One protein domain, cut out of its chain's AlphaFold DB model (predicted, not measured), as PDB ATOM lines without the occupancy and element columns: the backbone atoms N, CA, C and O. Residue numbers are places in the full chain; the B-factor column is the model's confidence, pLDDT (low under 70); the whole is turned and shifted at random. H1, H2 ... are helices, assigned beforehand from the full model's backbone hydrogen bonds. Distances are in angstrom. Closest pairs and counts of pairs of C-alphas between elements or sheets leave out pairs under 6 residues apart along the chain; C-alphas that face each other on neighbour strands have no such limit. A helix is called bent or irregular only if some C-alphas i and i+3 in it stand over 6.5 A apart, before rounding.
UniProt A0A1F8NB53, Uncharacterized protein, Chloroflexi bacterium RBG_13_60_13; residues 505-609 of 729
ATOM      1  N   VAL A 505     214.857 219.407 230.520       83.75
ATOM      2  CA  VAL A 505     214.787 220.729 229.870       83.75
ATOM      3  C   VAL A 505     213.514 220.858 229.030       83.75
ATOM      4  O   VAL A 505     212.823 221.873 229.117       83.75
ATOM      5  N   GLN A 506     213.147 219.817 228.276       82.31
ATOM      6  CA  GLN A 506     211.865 219.767 227.563       82.31
ATOM      7  C   GLN A 506     210.675 219.814 228.526       82.31
ATOM      8  O   GLN A 506     209.676 220.476 228.245       82.31
ATOM      9  N   GLY A 507     210.800 219.159 229.684       85.19
ATOM     10  CA  GLY A 507     209.838 219.248 230.771       85.19
ATOM     11  C   GLY A 507     209.598 220.697 231.188       85.19
ATOM     12  O   GLY A 507     208.449 221.117 231.216       85.19
ATOM     13  N   ILE A 508     210.649 221.486 231.439       85.88
ATOM     14  CA  ILE A 508     210.511 222.906 231.816       85.88
ATOM     15  C   ILE A 508     209.676 223.676 230.784       85.88
ATOM     16  O   ILE A 508     208.747 224.375 231.171       85.88
ATOM     17  N   GLY A 509     209.951 223.503 229.487       81.38
ATOM     18  CA  GLY A 509     209.181 224.170 228.432       81.38
ATOM     19  C   GLY A 509     207.691 223.808 228.447       81.38
ATOM     20  O   GLY A 509     206.849 224.682 228.254       81.38
ATOM     21  N   ALA A 510     207.359 222.545 228.734       82.00
ATOM     22  CA  ALA A 510     205.981 222.052 228.735       82.00
ATOM     23  C   ALA A 510     205.184 222.391 230.012       82.00
ATOM     24  O   ALA A 510     203.996 222.689 229.922       82.00
ATOM     25  N   ARG A 511     205.802 222.323 231.202       86.06
ATOM     26  CA  ARG A 511     205.123 222.556 232.501       86.06
ATOM     27  C   ARG A 511     205.390 223.928 233.127       86.06
ATOM     28  O   ARG A 511     204.790 224.240 234.152       86.06
ATOM     29  N   GLY A 512     206.284 224.728 232.554       87.00
ATOM     30  CA  GLY A 512     206.832 225.903 233.224       87.00
ATOM     31  C   GLY A 512     207.889 225.550 234.281       87.00
ATOM     32  O   GLY A 512     208.104 224.372 234.600       87.00
ATOM     33  N   PRO A 513     208.570 226.560 234.853       89.38
ATOM     34  CA  PRO A 513     209.528 226.357 235.922       89.38
ATOM     35  C   PRO A 513     208.766 226.162 237.234       89.38
ATOM     36  O   PRO A 513     208.038 227.039 237.693       89.38
ATOM     37  N   THR A 514     208.921 224.994 237.846       89.75
ATOM     38  CA  THR A 514     208.190 224.594 239.064       89.75
ATOM     39  C   THR A 514     209.070 224.548 240.306       89.75
ATOM     40  O   THR A 514     208.578 224.395 241.422       89.75
ATOM     41  N   SER A 515     210.383 224.647 240.122       90.31
ATOM     42  CA  SER A 515     211.378 224.526 241.178       90.31
ATOM     43  C   SER A 515     212.481 225.568 241.008       90.31
ATOM     44  O   SER A 515     212.729 226.051 239.903       90.31
ATOM     45  N   GLY A 516     213.198 225.872 242.095       86.50
ATOM     46  CA  GLY A 516     214.389 226.725 242.027       86.50
ATOM     47  C   GLY A 516     215.448 226.177 241.062       86.50
ATOM     48  O   GLY A 516     216.130 226.948 240.401       86.50
ATOM     49  N   MET A 517     215.519 224.853 240.900       85.50
ATOM     50  CA  MET A 517     216.382 224.207 239.910       85.50
ATOM     51  C   MET A 517     215.949 224.507 238.472       85.50
ATOM     52  O   MET A 517     216.810 224.773 237.641       85.50
ATOM     53  N   ASP A 518     214.643 224.517 238.181       89.88
ATOM     54  CA  ASP A 518     214.144 224.921 236.861       89.88
ATOM     55  C   ASP A 518     214.535 226.370 236.566       89.88
ATOM     56  O   ASP A 518     215.058 226.652 235.495       89.88
ATOM     57  N   LEU A 519     214.361 227.270 237.539       88.81
ATOM     58  CA  LEU A 519     214.734 228.680 237.401       88.81
ATOM     59  C   LEU A 519     216.243 228.867 237.226       88.81
ATOM     60  O   LEU A 519     216.654 229.631 236.360       88.81
ATOM     61  N   MET A 520     217.070 228.146 237.986       85.50
ATOM     62  CA  MET A 520     218.527 228.180 237.826       85.50
ATOM     63  C   MET A 520     218.959 227.642 236.467       85.50
ATOM     64  O   MET A 520     219.830 228.228 235.835       85.50
ATOM     65  N   LEU A 521     218.351 226.555 235.987       86.75
ATOM     66  CA  LEU A 521     218.637 226.032 234.654       86.75
ATOM     67  C   LEU A 521     218.194 227.035 233.593       86.75
ATOM     68  O   LEU A 521     218.977 227.339 232.707       86.75
ATOM     69  N   MET A 522     217.012 227.634 233.713       87.75
ATOM     70  CA  MET A 522     216.568 228.695 232.809       87.75
ATOM     71  C   MET A 522     217.466 229.934 232.861       87.75
ATOM     72  O   MET A 522     217.700 230.565 231.835       87.75
ATOM     73  N   GLN A 523     218.013 230.279 234.022       87.50
ATOM     74  CA  GLN A 523     218.950 231.389 234.166       87.50
ATOM     75  C   GLN A 523     220.310 231.051 233.548       87.50
ATOM     76  O   GLN A 523     220.878 231.864 232.823       87.50
ATOM     77  N   ALA A 524     220.818 229.846 233.796       82.94
ATOM     78  CA  ALA A 524     222.117 229.398 233.312       82.94
ATOM     79  C   ALA A 524     222.108 229.069 231.811       82.94
ATOM     80  O   ALA A 524     223.116 229.259 231.135       82.94
ATOM     81  N   PHE A 525     220.978 228.597 231.283       76.25
ATOM     82  CA  PHE A 525     220.825 228.226 229.882       76.25
ATOM     83  C   PHE A 525     220.161 229.301 229.029       76.25
ATOM     84  O   PHE A 525     220.578 229.548 227.902       76.25
ATOM     85  N   GLY A 526     219.088 229.889 229.539       72.06
ATOM     86  CA  GLY A 526     218.241 230.798 228.788       72.06
ATOM     87  C   GLY A 526     218.502 232.275 229.065       72.06
ATOM     88  O   GLY A 526     217.828 233.136 228.507       72.06
ATOM     89  N   GLY A 527     219.434 232.576 229.975       78.69
ATOM     90  CA  GLY A 527     219.669 233.941 230.426       78.69
ATOM     91  C   GLY A 527     218.458 234.547 231.132       78.69
ATOM     92  O   GLY A 527     218.344 235.770 231.154       78.69
ATOM     93  N   PHE A 528     217.558 233.721 231.686       87.44
ATOM     94  CA  PHE A 528     216.373 234.176 232.411       87.44
ATOM     95  C   PHE A 528     216.771 235.153 233.524       87.44
ATOM     96  O   PHE A 528     217.455 234.765 234.472       87.44
ATOM     97  N   LYS A 529     216.354 236.421 233.424       86.00
ATOM     98  CA  LYS A 529     216.738 237.472 234.385       86.00
ATOM     99  C   LYS A 529     215.710 237.670 235.500       86.00
ATOM    100  O   LYS A 529     215.870 238.570 236.318       86.00
ATOM    101  N   GLY A 530     214.666 236.839 235.548       84.06
ATOM    102  CA  GLY A 530     213.555 236.994 236.490       84.06
ATOM    103  C   GLY A 530     212.472 237.978 236.034       84.06
ATOM    104  O   GLY A 530     211.501 238.176 236.762       84.06
ATOM    105  N   GLY A 531     212.599 238.581 234.847       70.06
ATOM    106  CA  GLY A 531     211.717 239.615 234.304       70.06
ATOM    107  C   GLY A 531     210.544 239.062 233.491       70.06
ATOM    108  O   GLY A 531     210.460 239.239 232.279       70.06
ATOM    109  N   GLY A 532     209.592 238.410 234.157       83.69
ATOM    110  CA  GLY A 532     208.273 238.119 233.579       83.69
ATOM    111  C   GLY A 532     208.245 237.162 232.374       83.69
ATOM    112  O   GLY A 532     209.183 236.414 232.102       83.69
ATOM    113  N   ALA A 533     207.109 237.140 231.667       84.31
ATOM    114  CA  ALA A 533     206.827 236.166 230.605       84.31
ATOM    115  C   ALA A 533     207.735 236.304 229.366       84.31
ATOM    116  O   ALA A 533     207.970 235.311 228.680       84.31
ATOM    117  N   GLY A 534     208.256 237.508 229.097       86.06
ATOM    118  CA  GLY A 534     209.201 237.763 228.002       86.06
ATOM    119  C   GLY A 534     210.546 237.079 228.240       86.06
ATOM    120  O   GLY A 534     210.963 236.266 227.423       86.06
ATOM    121  N   ASP A 535     211.150 237.295 229.412       84.75
ATOM    122  CA  ASP A 535     212.387 236.608 229.802       84.75
ATOM    123  C   ASP A 535     212.201 235.090 229.839       84.75
ATOM    124  O   ASP A 535     213.112 234.339 229.495       84.75
ATOM    125  N   TYR A 536     211.021 234.626 230.267       83.94
ATOM    126  CA  TYR A 536     210.686 233.205 230.249       83.94
ATOM    127  C   TYR A 536     210.695 232.661 228.818       83.94
ATOM    128  O   TYR A 536     211.345 231.651 228.557       83.94
ATOM    129  N   HIS A 537     210.020 233.338 227.885       83.00
ATOM    130  CA  HIS A 537     209.998 232.942 226.482       83.00
ATOM    131  C   HIS A 537     211.401 232.948 225.870       83.00
ATOM    132  O   HIS A 537     211.798 231.947 225.281       83.00
ATOM    133  N   ASP A 538     212.178 234.011 226.078       84.12
ATOM    134  CA  ASP A 538     213.553 234.114 225.584       84.12
ATOM    135  C   ASP A 538     214.438 233.005 226.155       84.12
ATOM    136  O   ASP A 538     215.251 232.423 225.435       84.12
ATOM    137  N   ALA A 539     214.236 232.649 227.424       84.19
ATOM    138  CA  ALA A 539     214.961 231.567 228.059       84.19
ATOM    139  C   ALA A 539     214.586 230.191 227.501       84.19
ATOM    140  O   ALA A 539     215.475 229.368 227.272       84.19
ATOM    141  N   ILE A 540     213.303 229.946 227.215       81.06
ATOM    142  CA  ILE A 540     212.866 228.735 226.512       81.06
ATOM    143  C   ILE A 540     213.432 228.712 225.090       81.06
ATOM    144  O   ILE A 540     214.012 227.706 224.692       81.06
ATOM    145  N   VAL A 541     213.354 229.817 224.345       80.94
ATOM    146  CA  VAL A 541     213.894 229.921 222.982       80.94
ATOM    147  C   VAL A 541     215.402 229.710 222.973       80.94
ATOM    148  O   VAL A 541     215.900 229.049 222.073       80.94
ATOM    149  N   GLN A 542     216.145 230.200 223.964       78.69
ATOM    150  CA  GLN A 542     217.586 229.966 224.081       78.69
ATOM    151  C   GLN A 542     217.923 228.533 224.510       78.69
ATOM    152  O   GLN A 542     218.835 227.932 223.939       78.69
ATOM    153  N   MET A 543     217.172 227.948 225.450       77.12
ATOM    154  CA  MET A 543     217.276 226.520 225.784       77.12
ATOM    155  C   MET A 543     216.997 225.646 224.559       77.12
ATOM    156  O   MET A 543     217.695 224.662 224.315       77.12
ATOM    157  N   GLU A 544     216.025 226.039 223.741       70.62
ATOM    158  CA  GLU A 544     215.739 225.410 222.463       70.62
ATOM    159  C   GLU A 544     216.782 225.742 221.391       70.62
ATOM    160  O   GLU A 544     217.100 224.888 220.582       70.62
ATOM    161  N   ALA A 545     217.366 226.933 221.345       65.44
ATOM    162  CA  ALA A 545     218.403 227.295 220.375       65.44
ATOM    163  C   ALA A 545     219.743 226.621 220.702       65.44
ATOM    164  O   ALA A 545     220.578 226.396 219.823       65.44
ATOM    165  N   MET A 546     219.930 226.192 221.951       61.09
ATOM    166  CA  MET A 546     221.004 225.283 222.338       61.09
ATOM    167  C   MET A 546     220.867 223.867 221.775       61.09
ATOM    168  O   MET A 546     221.770 223.056 221.976       61.09
ATOM    169  N   LYS A 547     219.863 223.627 220.915       54.81
ATOM    170  CA  LYS A 547     219.781 222.505 219.966       54.81
ATOM    171  C   LYS A 547     221.050 222.279 219.110       54.81
ATOM    172  O   LYS A 547     221.135 221.248 218.450       54.81
ATOM    173  N   GLY A 548     222.039 223.184 219.137       52.84
ATOM    174  CA  GLY A 548     223.347 223.061 218.479       52.84
ATOM    175  C   GLY A 548     224.567 223.276 219.391       52.84
ATOM    176  O   GLY A 548     225.508 223.965 218.990       52.84
ATOM    177  N   MET A 549     224.570 222.762 220.629       56.34
ATOM    178  CA  MET A 549     225.823 222.585 221.390       56.34
ATOM    179  C   MET A 549     226.753 221.671 220.575       56.34
ATOM    180  O   MET A 549     226.521 220.472 220.469       56.34
ATOM    181  N   GLY A 550     227.696 222.281 219.855       50.25
ATOM    182  CA  GLY A 550     228.628 221.590 218.972       50.25
ATOM    183  C   GLY A 550     229.704 220.848 219.756       50.25
ATOM    184  O   GLY A 550     230.109 221.309 220.813       50.25
ATOM    185  N   THR A 551     230.197 219.766 219.153       44.25
ATOM    186  CA  THR A 551     231.052 218.657 219.634       44.25
ATOM    187  C   THR A 551     232.408 218.994 220.294       44.25
ATOM    188  O   THR A 551     233.361 218.215 220.177       44.25
ATOM    189  N   GLY A 552     232.544 220.120 220.991       51.19
ATOM    190  CA  GLY A 552     233.766 220.515 221.696       51.19
ATOM    191  C   GLY A 552     234.001 219.716 222.981       51.19
ATOM    192  O   GLY A 552     233.064 219.252 223.618       51.19
ATOM    193  N   ASP A 553     235.260 219.554 223.380       54.28
ATOM    194  CA  ASP A 553     235.612 218.854 224.621       54.28
ATOM    195  C   ASP A 553     234.965 219.523 225.843       54.28
ATOM    196  O   ASP A 553     234.951 220.755 225.924       54.28
ATOM    197  N   ILE A 554     234.480 218.735 226.818       61.50
ATOM    198  CA  ILE A 554     234.029 219.242 228.129       61.50
ATOM    199  C   ILE A 554     235.233 219.818 228.873       61.50
ATOM    200  O   ILE A 554     235.921 219.169 229.660       61.50
ATOM    201  N   THR A 555     235.485 221.077 228.572       68.56
ATOM    202  CA  THR A 555     236.481 221.948 229.169       68.56
ATOM    203  C   THR A 555     235.742 223.140 229.755       68.56
ATOM    204  O   THR A 555     234.583 223.389 229.421       68.56
ATOM    205  N   SER A 556     236.416 223.928 230.585       66.31
ATOM    206  CA  SER A 556     235.918 225.232 231.041       66.31
ATOM    207  C   SER A 556     235.395 226.129 229.901       66.31
ATOM    208  O   SER A 556     234.547 226.988 230.128       66.31
ATOM    209  N   GLY A 557     235.871 225.926 228.667       69.19
ATOM    210  CA  GLY A 557     235.477 226.697 227.491       69.19
ATOM    211  C   GLY A 557     234.218 226.216 226.760       69.19
ATOM    212  O   GLY A 557     233.632 227.016 226.022       69.19
ATOM    213  N   SER A 558     233.778 224.961 226.932       78.50
ATOM    214  CA  SER A 558     232.600 224.450 226.211       78.50
ATOM    215  C   SER A 558     231.303 225.033 226.761       78.50
ATOM    216  O   SER A 558     231.254 225.504 227.894       78.50
ATOM    217  N   LYS A 559     230.221 225.028 225.974       76.31
ATOM    218  CA  LYS A 559     228.930 225.561 226.444       76.31
ATOM    219  C   LYS A 559     228.405 224.767 227.648       76.31
ATOM    220  O   LYS A 559     227.919 225.372 228.599       76.31
ATOM    221  N   PHE A 560     228.552 223.440 227.637       79.19
ATOM    222  CA  PHE A 560     228.211 222.595 228.782       79.19
ATOM    223  C   PHE A 560     229.159 222.827 229.972       79.19
ATOM    224  O   PHE A 560     228.721 222.880 231.120       79.19
ATOM    225  N   GLY A 561     230.447 223.061 229.709       84.38
ATOM    226  CA  GLY A 561     231.402 223.471 230.735       84.38
ATOM    227  C   GLY A 561     231.005 224.789 231.405       84.38
ATOM    228  O   GLY A 561     230.887 224.861 232.624       84.38
ATOM    229  N   LYS A 562     230.686 225.812 230.609       85.19
ATOM    230  CA  LYS A 562     230.188 227.111 231.083       85.19
ATOM    231  C   LYS A 562     228.886 226.990 231.865       85.19
ATOM    232  O   LYS A 562     228.724 227.699 232.853       85.19
ATOM    233  N   LEU A 563     227.984 226.091 231.473       83.88
ATOM    234  CA  LEU A 563     226.784 225.783 232.252       83.88
ATOM    235  C   LEU A 563     227.160 225.276 233.647       83.88
ATOM    236  O   LEU A 563     226.725 225.851 234.640       83.88
ATOM    237  N   ILE A 564     227.970 224.217 233.726       87.75
ATOM    238  CA  ILE A 564     228.413 223.641 235.004       87.75
ATOM    239  C   ILE A 564     229.133 224.704 235.843       87.75
ATOM    240  O   ILE A 564     228.863 224.806 237.035       87.75
ATOM    241  N   GLN A 565     229.985 225.535 235.235       88.94
ATOM    242  CA  GLN A 565     230.633 226.662 235.914       88.94
ATOM    243  C   GLN A 565     229.634 227.695 236.430       88.94
ATOM    244  O   GLN A 565     229.780 228.159 237.555       88.94
ATOM    245  N   THR A 566     228.620 228.043 235.641       88.12
ATOM    246  CA  THR A 566     227.600 229.026 236.022       88.12
ATOM    247  C   THR A 566     226.766 228.503 237.181       88.12
ATOM    248  O   THR A 566     226.599 229.203 238.173       88.12
ATOM    249  N   LEU A 567     226.314 227.248 237.110       88.06
ATOM    250  CA  LEU A 567     225.578 226.604 238.199       88.06
ATOM    251  C   LEU A 567     226.444 226.474 239.461       88.06
ATOM    252  O   LEU A 567     225.967 226.704 240.571       88.06
ATOM    253  N   PHE A 568     227.731 226.158 239.302       90.50
ATOM    254  CA  PHE A 568     228.682 226.104 240.409       90.50
ATOM    255  C   PHE A 568     228.905 227.483 241.049       90.50
ATOM    256  O   PHE A 568     228.902 227.606 242.273       90.50
ATOM    257  N   ALA A 569     229.061 228.533 240.241       89.31
ATOM    258  CA  ALA A 569     229.223 229.903 240.716       89.31
ATOM    259  C   ALA A 569     227.952 230.417 241.412       89.31
ATOM    260  O   ALA A 569     228.041 230.993 242.494       89.31
ATOM    261  N   GLN A 570     226.770 230.146 240.848       86.62
ATOM    262  CA  GLN A 570     225.479 230.487 241.459       86.62
ATOM    263  C   GLN A 570     225.245 229.750 242.783       86.62
ATOM    264  O   GLN A 570     224.636 230.304 243.692       86.62
ATOM    265  N   GLY A 571     225.774 228.531 242.927       85.62
ATOM    266  CA  GLY A 571     225.784 227.791 244.191       85.62
ATOM    267  C   GLY A 571     226.752 228.337 245.253       85.62
ATOM    268  O   GLY A 571     226.914 227.696 246.290       85.62
ATOM    269  N   GLY A 572     227.423 229.469 245.002       87.75
ATOM    270  CA  GLY A 572     228.379 230.104 245.918       87.75
ATOM    271  C   GLY A 572     229.818 229.583 245.819       87.75
ATOM    272  O   GLY A 572     230.669 229.982 246.612       87.75
ATOM    273  N   GLY A 573     230.117 228.704 244.858       90.12
ATOM    274  CA  GLY A 573     231.423 228.058 244.721       90.12
ATOM    275  C   GLY A 573     231.800 227.095 245.865       90.12
ATOM    276  O   GLY A 573     231.047 226.823 246.803       90.12
ATOM    277  N   GLY A 574     232.998 226.514 245.762       89.88
ATOM    278  CA  GLY A 574     233.558 225.607 246.768       89.88
ATOM    279  C   GLY A 574     232.824 224.263 246.919       89.88
ATOM    280  O   GLY A 574     232.107 223.794 246.034       89.88
ATOM    281  N   LYS A 575     233.026 223.600 248.067       86.81
ATOM    282  CA  LYS A 575     232.463 222.261 248.330       86.81
ATOM    283  C   LYS A 575     230.933 222.269 248.445       86.81
ATOM    284  O   LYS A 575     230.296 221.305 248.031       86.81
ATOM    285  N   GLY A 576     230.344 223.350 248.965       83.75
ATOM    286  CA  GLY A 576     228.888 223.506 249.077       83.75
ATOM    287  C   GLY A 576     228.202 223.580 247.711       83.75
ATOM    288  O   GLY A 576     227.250 222.835 247.456       83.75
ATOM    289  N   ALA A 577     228.748 224.383 246.792       85.69
ATOM    290  CA  ALA A 577     228.277 224.420 245.411       85.69
ATOM    291  C   ALA A 577     228.463 223.080 244.699       85.69
ATOM    292  O   ALA A 577     227.587 222.672 243.949       85.69
ATOM    293  N   ALA A 578     229.554 222.354 244.969       86.31
ATOM    294  CA  ALA A 578     229.763 221.023 244.397       86.31
ATOM    295  C   ALA A 578     228.677 220.022 244.825       86.31
ATOM    296  O   ALA A 578     228.198 219.248 243.999       86.31
ATOM    297  N   VAL A 579     228.274 220.034 246.101       86.38
ATOM    298  CA  VAL A 579     227.198 219.167 246.616       86.38
ATOM    299  C   VAL A 579     225.850 219.570 246.026       86.38
ATOM    300  O   VAL A 579     225.098 218.700 245.588       86.38
ATOM    301  N   THR A 580     225.571 220.872 245.960       85.44
ATOM    302  CA  THR A 580     224.333 221.400 245.370       85.44
ATOM    303  C   THR A 580     224.245 221.040 243.894       85.44
ATOM    304  O   THR A 580     223.268 220.434 243.470       85.44
ATOM    305  N   LEU A 581     225.305 221.302 243.130       87.06
ATOM    306  CA  LEU A 581     225.400 220.964 241.717       87.06
ATOM    307  C   LEU A 581     225.289 219.458 241.493       87.06
ATOM    308  O   LEU A 581     224.604 219.028 240.579       87.06
ATOM    309  N   ARG A 582     225.885 218.634 242.355       87.12
ATOM    310  CA  ARG A 582     225.710 217.180 242.299       87.12
ATOM    311  C   ARG A 582     224.254 216.770 242.527       87.12
ATOM    312  O   ARG A 582     223.748 215.925 241.794       87.12
ATOM    313  N   GLY A 583     223.590 217.360 243.521       85.81
ATOM    314  CA  GLY A 583     222.166 217.147 243.778       85.81
ATOM    315  C   GLY A 583     221.303 217.576 242.594       85.81
ATOM    316  O   GLY A 583     220.410 216.834 242.194       85.81
ATOM    317  N   MET A 584     221.635 218.717 241.980       84.00
ATOM    318  CA  MET A 584     220.984 219.201 240.767       84.00
ATOM    319  C   MET A 584     221.176 218.206 239.632       84.00
ATOM    320  O   MET A 584     220.178 217.677 239.168       84.00
ATOM    321  N   LEU A 585     222.421 217.872 239.264       85.19
ATOM    322  CA  LEU A 585     222.769 216.905 238.212       85.19
ATOM    323  C   LEU A 585     222.041 215.562 238.420       85.19
ATOM    324  O   LEU A 585     221.451 215.026 237.481       85.19
ATOM    325  N   GLY A 586     221.978 215.064 239.659       85.31
ATOM    326  CA  GLY A 586     221.190 213.880 240.011       85.31
ATOM    327  C   GLY A 586     219.680 214.056 239.794       85.31
ATOM    328  O   GLY A 586     219.033 213.158 239.256       85.31
ATOM    329  N   GLY A 587     219.124 215.218 240.152       79.94
ATOM    330  CA  GLY A 587     217.722 215.590 239.926       79.94
ATOM    331  C   GLY A 587     217.340 215.725 238.447       79.94
ATOM    332  O   GLY A 587     216.226 215.367 238.075       79.94
ATOM    333  N   ILE A 588     218.283 216.134 237.589       77.56
ATOM    334  CA  ILE A 588     218.148 216.133 236.115       77.56
ATOM    335  C   ILE A 588     218.303 214.727 235.508       77.56
ATOM    336  O   ILE A 588     218.341 214.561 234.291       77.56
ATOM    337  N   GLY A 589     218.411 213.691 236.345       74.31
ATOM    338  CA  GLY A 589     218.535 212.306 235.909       74.31
ATOM    339  C   GLY A 589     219.952 211.896 235.509       74.31
ATOM    340  O   GLY A 589     220.123 210.798 234.970       74.31
ATOM    341  N   MET A 590     220.982 212.708 235.790       79.06
ATOM    342  CA  MET A 590     222.372 212.286 235.605       79.06
ATOM    343  C   MET A 590     222.755 211.288 236.699       79.06
ATOM    344  O   MET A 590     223.230 211.638 237.779       79.06
ATOM    345  N   LYS A 591     222.534 210.007 236.404       72.25
ATOM    346  CA  LYS A 591     222.928 208.885 237.254       72.25
ATOM    347  C   LYS A 591     224.402 208.561 237.006       72.25
ATOM    348  O   LYS A 591     224.726 207.744 236.151       72.25
ATOM    349  N   GLY A 592     225.285 209.256 237.715       75.44
ATOM    350  CA  GLY A 592     226.711 208.938 237.816       75.44
ATOM    351  C   GLY A 592     227.093 208.670 239.266       75.44
ATOM    352  O   GLY A 592     226.389 209.092 240.188       75.44
ATOM    353  N   SER A 593     228.208 207.977 239.486       80.12
ATOM    354  CA  SER A 593     228.768 207.853 240.826       80.12
ATOM    355  C   SER A 593     229.147 209.232 241.372       80.12
ATOM    356  O   SER A 593     229.434 210.188 240.644       80.12
ATOM    357  N   GLN A 594     229.174 209.334 242.699       79.06
ATOM    358  CA  GLN A 594     229.535 210.571 243.383       79.06
ATOM    359  C   GLN A 594     230.918 211.090 242.960       79.06
ATOM    360  O   GLN A 594     231.118 212.300 242.832       79.06
ATOM    361  N   ALA A 595     231.856 210.170 242.734       79.56
ATOM    362  CA  ALA A 595     233.227 210.469 242.355       79.56
ATOM    363  C   ALA A 595     233.312 210.988 240.909       79.56
ATOM    364  O   ALA A 595     233.965 211.998 240.672       79.56
ATOM    365  N   GLU A 596     232.581 210.389 239.967       77.56
ATOM    366  CA  GLU A 596     232.550 210.828 238.563       77.56
ATOM    367  C   GLU A 596     231.962 212.230 238.407       77.56
ATOM    368  O   GLU A 596     232.567 213.087 237.763       77.56
ATOM    369  N   ILE A 597     230.810 212.495 239.036       81.25
ATOM    370  CA  ILE A 597     230.175 213.818 238.963       81.25
ATOM    371  C   ILE A 597     231.113 214.877 239.548       81.25
ATOM    372  O   ILE A 597     231.252 215.964 239.000       81.25
ATOM    373  N   SER A 598     231.810 214.551 240.633       84.62
ATOM    374  CA  SER A 598     232.764 215.474 241.252       84.62
ATOM    375  C   SER A 598     234.008 215.689 240.402       84.62
ATOM    376  O   SER A 598     234.476 216.818 240.323       84.62
ATOM    377  N   ALA A 599     234.512 214.647 239.739       84.06
ATOM    378  CA  ALA A 599     235.644 214.750 238.825       84.06
ATOM    379  C   ALA A 599     235.285 215.599 237.599       84.06
ATOM    380  O   ALA A 599     236.095 216.406 237.152       84.06
ATOM    381  N   MET A 600     234.053 215.476 237.097       83.81
ATOM    382  CA  MET A 600     233.525 216.339 236.041       83.81
ATOM    383  C   MET A 600     233.430 217.797 236.509       83.81
ATOM    384  O   MET A 600     233.926 218.684 235.817       83.81
ATOM    385  N   ILE A 601     232.839 218.053 237.684       86.19
ATOM    386  CA  ILE A 601     232.746 219.413 238.241       86.19
ATOM    387  C   ILE A 601     234.151 219.992 238.428       86.19
ATOM    388  O   ILE A 601     234.399 221.118 238.014       86.19
ATOM    389  N   GLU A 602     235.087 219.233 238.988       88.31
ATOM    390  CA  GLU A 602     236.471 219.653 239.207       88.31
ATOM    391  C   GLU A 602     237.214 219.940 237.894       88.31
ATOM    392  O   GLU A 602     237.864 220.975 237.778       88.31
ATOM    393  N   ARG A 603     237.053 219.101 236.864       84.06
ATOM    394  CA  ARG A 603     237.641 219.326 235.530       84.06
ATOM    395  C   ARG A 603     237.117 220.604 234.878       84.06
ATOM    396  O   ARG A 603     237.869 221.316 234.219       84.06
ATOM    397  N   VAL A 604     235.829 220.879 235.038       84.56
ATOM    398  CA  VAL A 604     235.171 222.017 234.397       84.56
ATOM    399  C   VAL A 604     235.412 223.320 235.159       84.56
ATOM    400  O   VAL A 604     235.665 224.359 234.552       84.56
ATOM    401  N   THR A 605     235.325 223.282 236.484       86.56
ATOM    402  CA  THR A 605     235.419 224.473 237.344       86.56
ATOM    403  C   THR A 605     236.846 224.775 237.787       86.56
ATOM    404  O   THR A 605     237.119 225.887 238.223       86.56
ATOM    405  N   GLY A 606     237.753 223.797 237.706       86.81
ATOM    406  CA  GLY A 606     239.091 223.867 238.297       86.81
ATOM    407  C   GLY A 606     239.098 223.762 239.828       86.81
ATOM    408  O   GLY A 606     240.167 223.799 240.434       86.81
ATOM    409  N   ALA A 607     237.935 223.633 240.476       85.44
ATOM    410  CA  ALA A 607     237.846 223.547 241.926       85.44
ATOM    411  C   ALA A 607     238.263 222.152 242.405       85.44
ATOM    412  O   ALA A 607     237.630 221.159 242.052       85.44
ATOM    413  N   GLN A 608     239.288 222.077 243.257       85.44
ATOM    414  CA  GLN A 608     239.693 220.823 243.893       85.44
ATOM    415  C   GLN A 608     238.635 220.375 244.906       85.44
ATOM    416  O   GLN A 608     238.588 220.851 246.044       85.44
ATOM    417  N   ILE A 609     237.747 219.480 244.472       83.00
ATOM    418  CA  ILE A 609     236.628 218.976 245.276       83.00
ATOM    419  C   ILE A 609     236.966 217.599 245.837       83.00
ATOM    420  O   ILE A 609     236.643 217.317 246.994       83.00
TER     421      ILE A 609
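AT A GLANCE: This is residues 505 to 609 of the 729 residues of an uncharacterized protein of Chloroflexi bacterium RBG_13_60_13 (UniProt A0A1F8NB53). The longest helix, H3, belongs to one of two small helical lobes set next to each other along the longest axis: H1, H2 and H3 make the first lobe, and H4, H5 and H6 make the second. H2 and H4 meet where the lobes join, a link of 10 residues leads from H3 over to H4, and H1 sits only loosely near H2 and H3. The helices cross one another instead of lying side by side. The printed part has 105 residues with six named helices, H1 to H6 in chain order, and no named strand; its class is all helix. It is compact, with a radius of gyration of the C-alphas of 13.6 A, and spans 39 by 28 by 23 A.

IN THESE COORDINATES: H3, residues 532 to 548, is 26.1 A long; it is irregular, but only just: C-alphas 545 and 548 are 6.8 A apart. Before it come H1, residues 505 to 511, beginning at C-alpha 505 (214.787, 220.729, 229.870), and H2, residues 516 to 526. After it come H4, residues 559 to 570 and 16.2 A long, with C-alpha 559 at (228.930, 225.561, 226.444), H5, residues 574 to 587 and 19.9 A long, and H6, residues 594 to 605 and 16.3 A long, ending at C-alpha 605 (235.419, 224.473, 237.344).

HOW THE PARTS SIT: H3 touches H2 with residues 536 to 543 alone, at a steep tilt of 63 degrees; the closest C-alphas are those of Gly 526 and Ala 539, 3.4 A apart. H1 is close to H3 but not clearly touching it, the closest C-alphas being those of Gly 509 and Ile 540 at 6.2 A. H1 is likewise close to H2 but not clearly touching it, with the C-alphas of Ile 508 and Asp 518 closest at 6.5 A. H4 is the hub, touching three helices. It touches H2 at a steep tilt of 45 degrees, opposite ways, closest at the C-alphas of Ala 524 and Leu 563, 6.0 A apart. H4 and H6 touch about perpendicular at 83 degrees, closest at the C-alphas of Gly 561 and Val 604, 5.5 A apart. H4 and H5 touch, closest at the C-alphas of Phe 568 and Ala 577, 5.3 A apart. H5 and H6 touch, closest at the C-alphas of Arg 582 and Ile 597, 6.5 A apart. H3 is apart from H4, H5 and H6. Every O i to N i+4 pair is within hydrogen-bond range in H1, H2, H4, H5 and H6, and 11 of 13 are in H3.

THE WHOLE: The two C-alphas farthest apart, those of Gly 534 and Ala 595, are 39.1 A apart. The printed part has no cut and no long link. The mean pLDDT of the printed part is 80.6, and residues 545 to 557 are under 70.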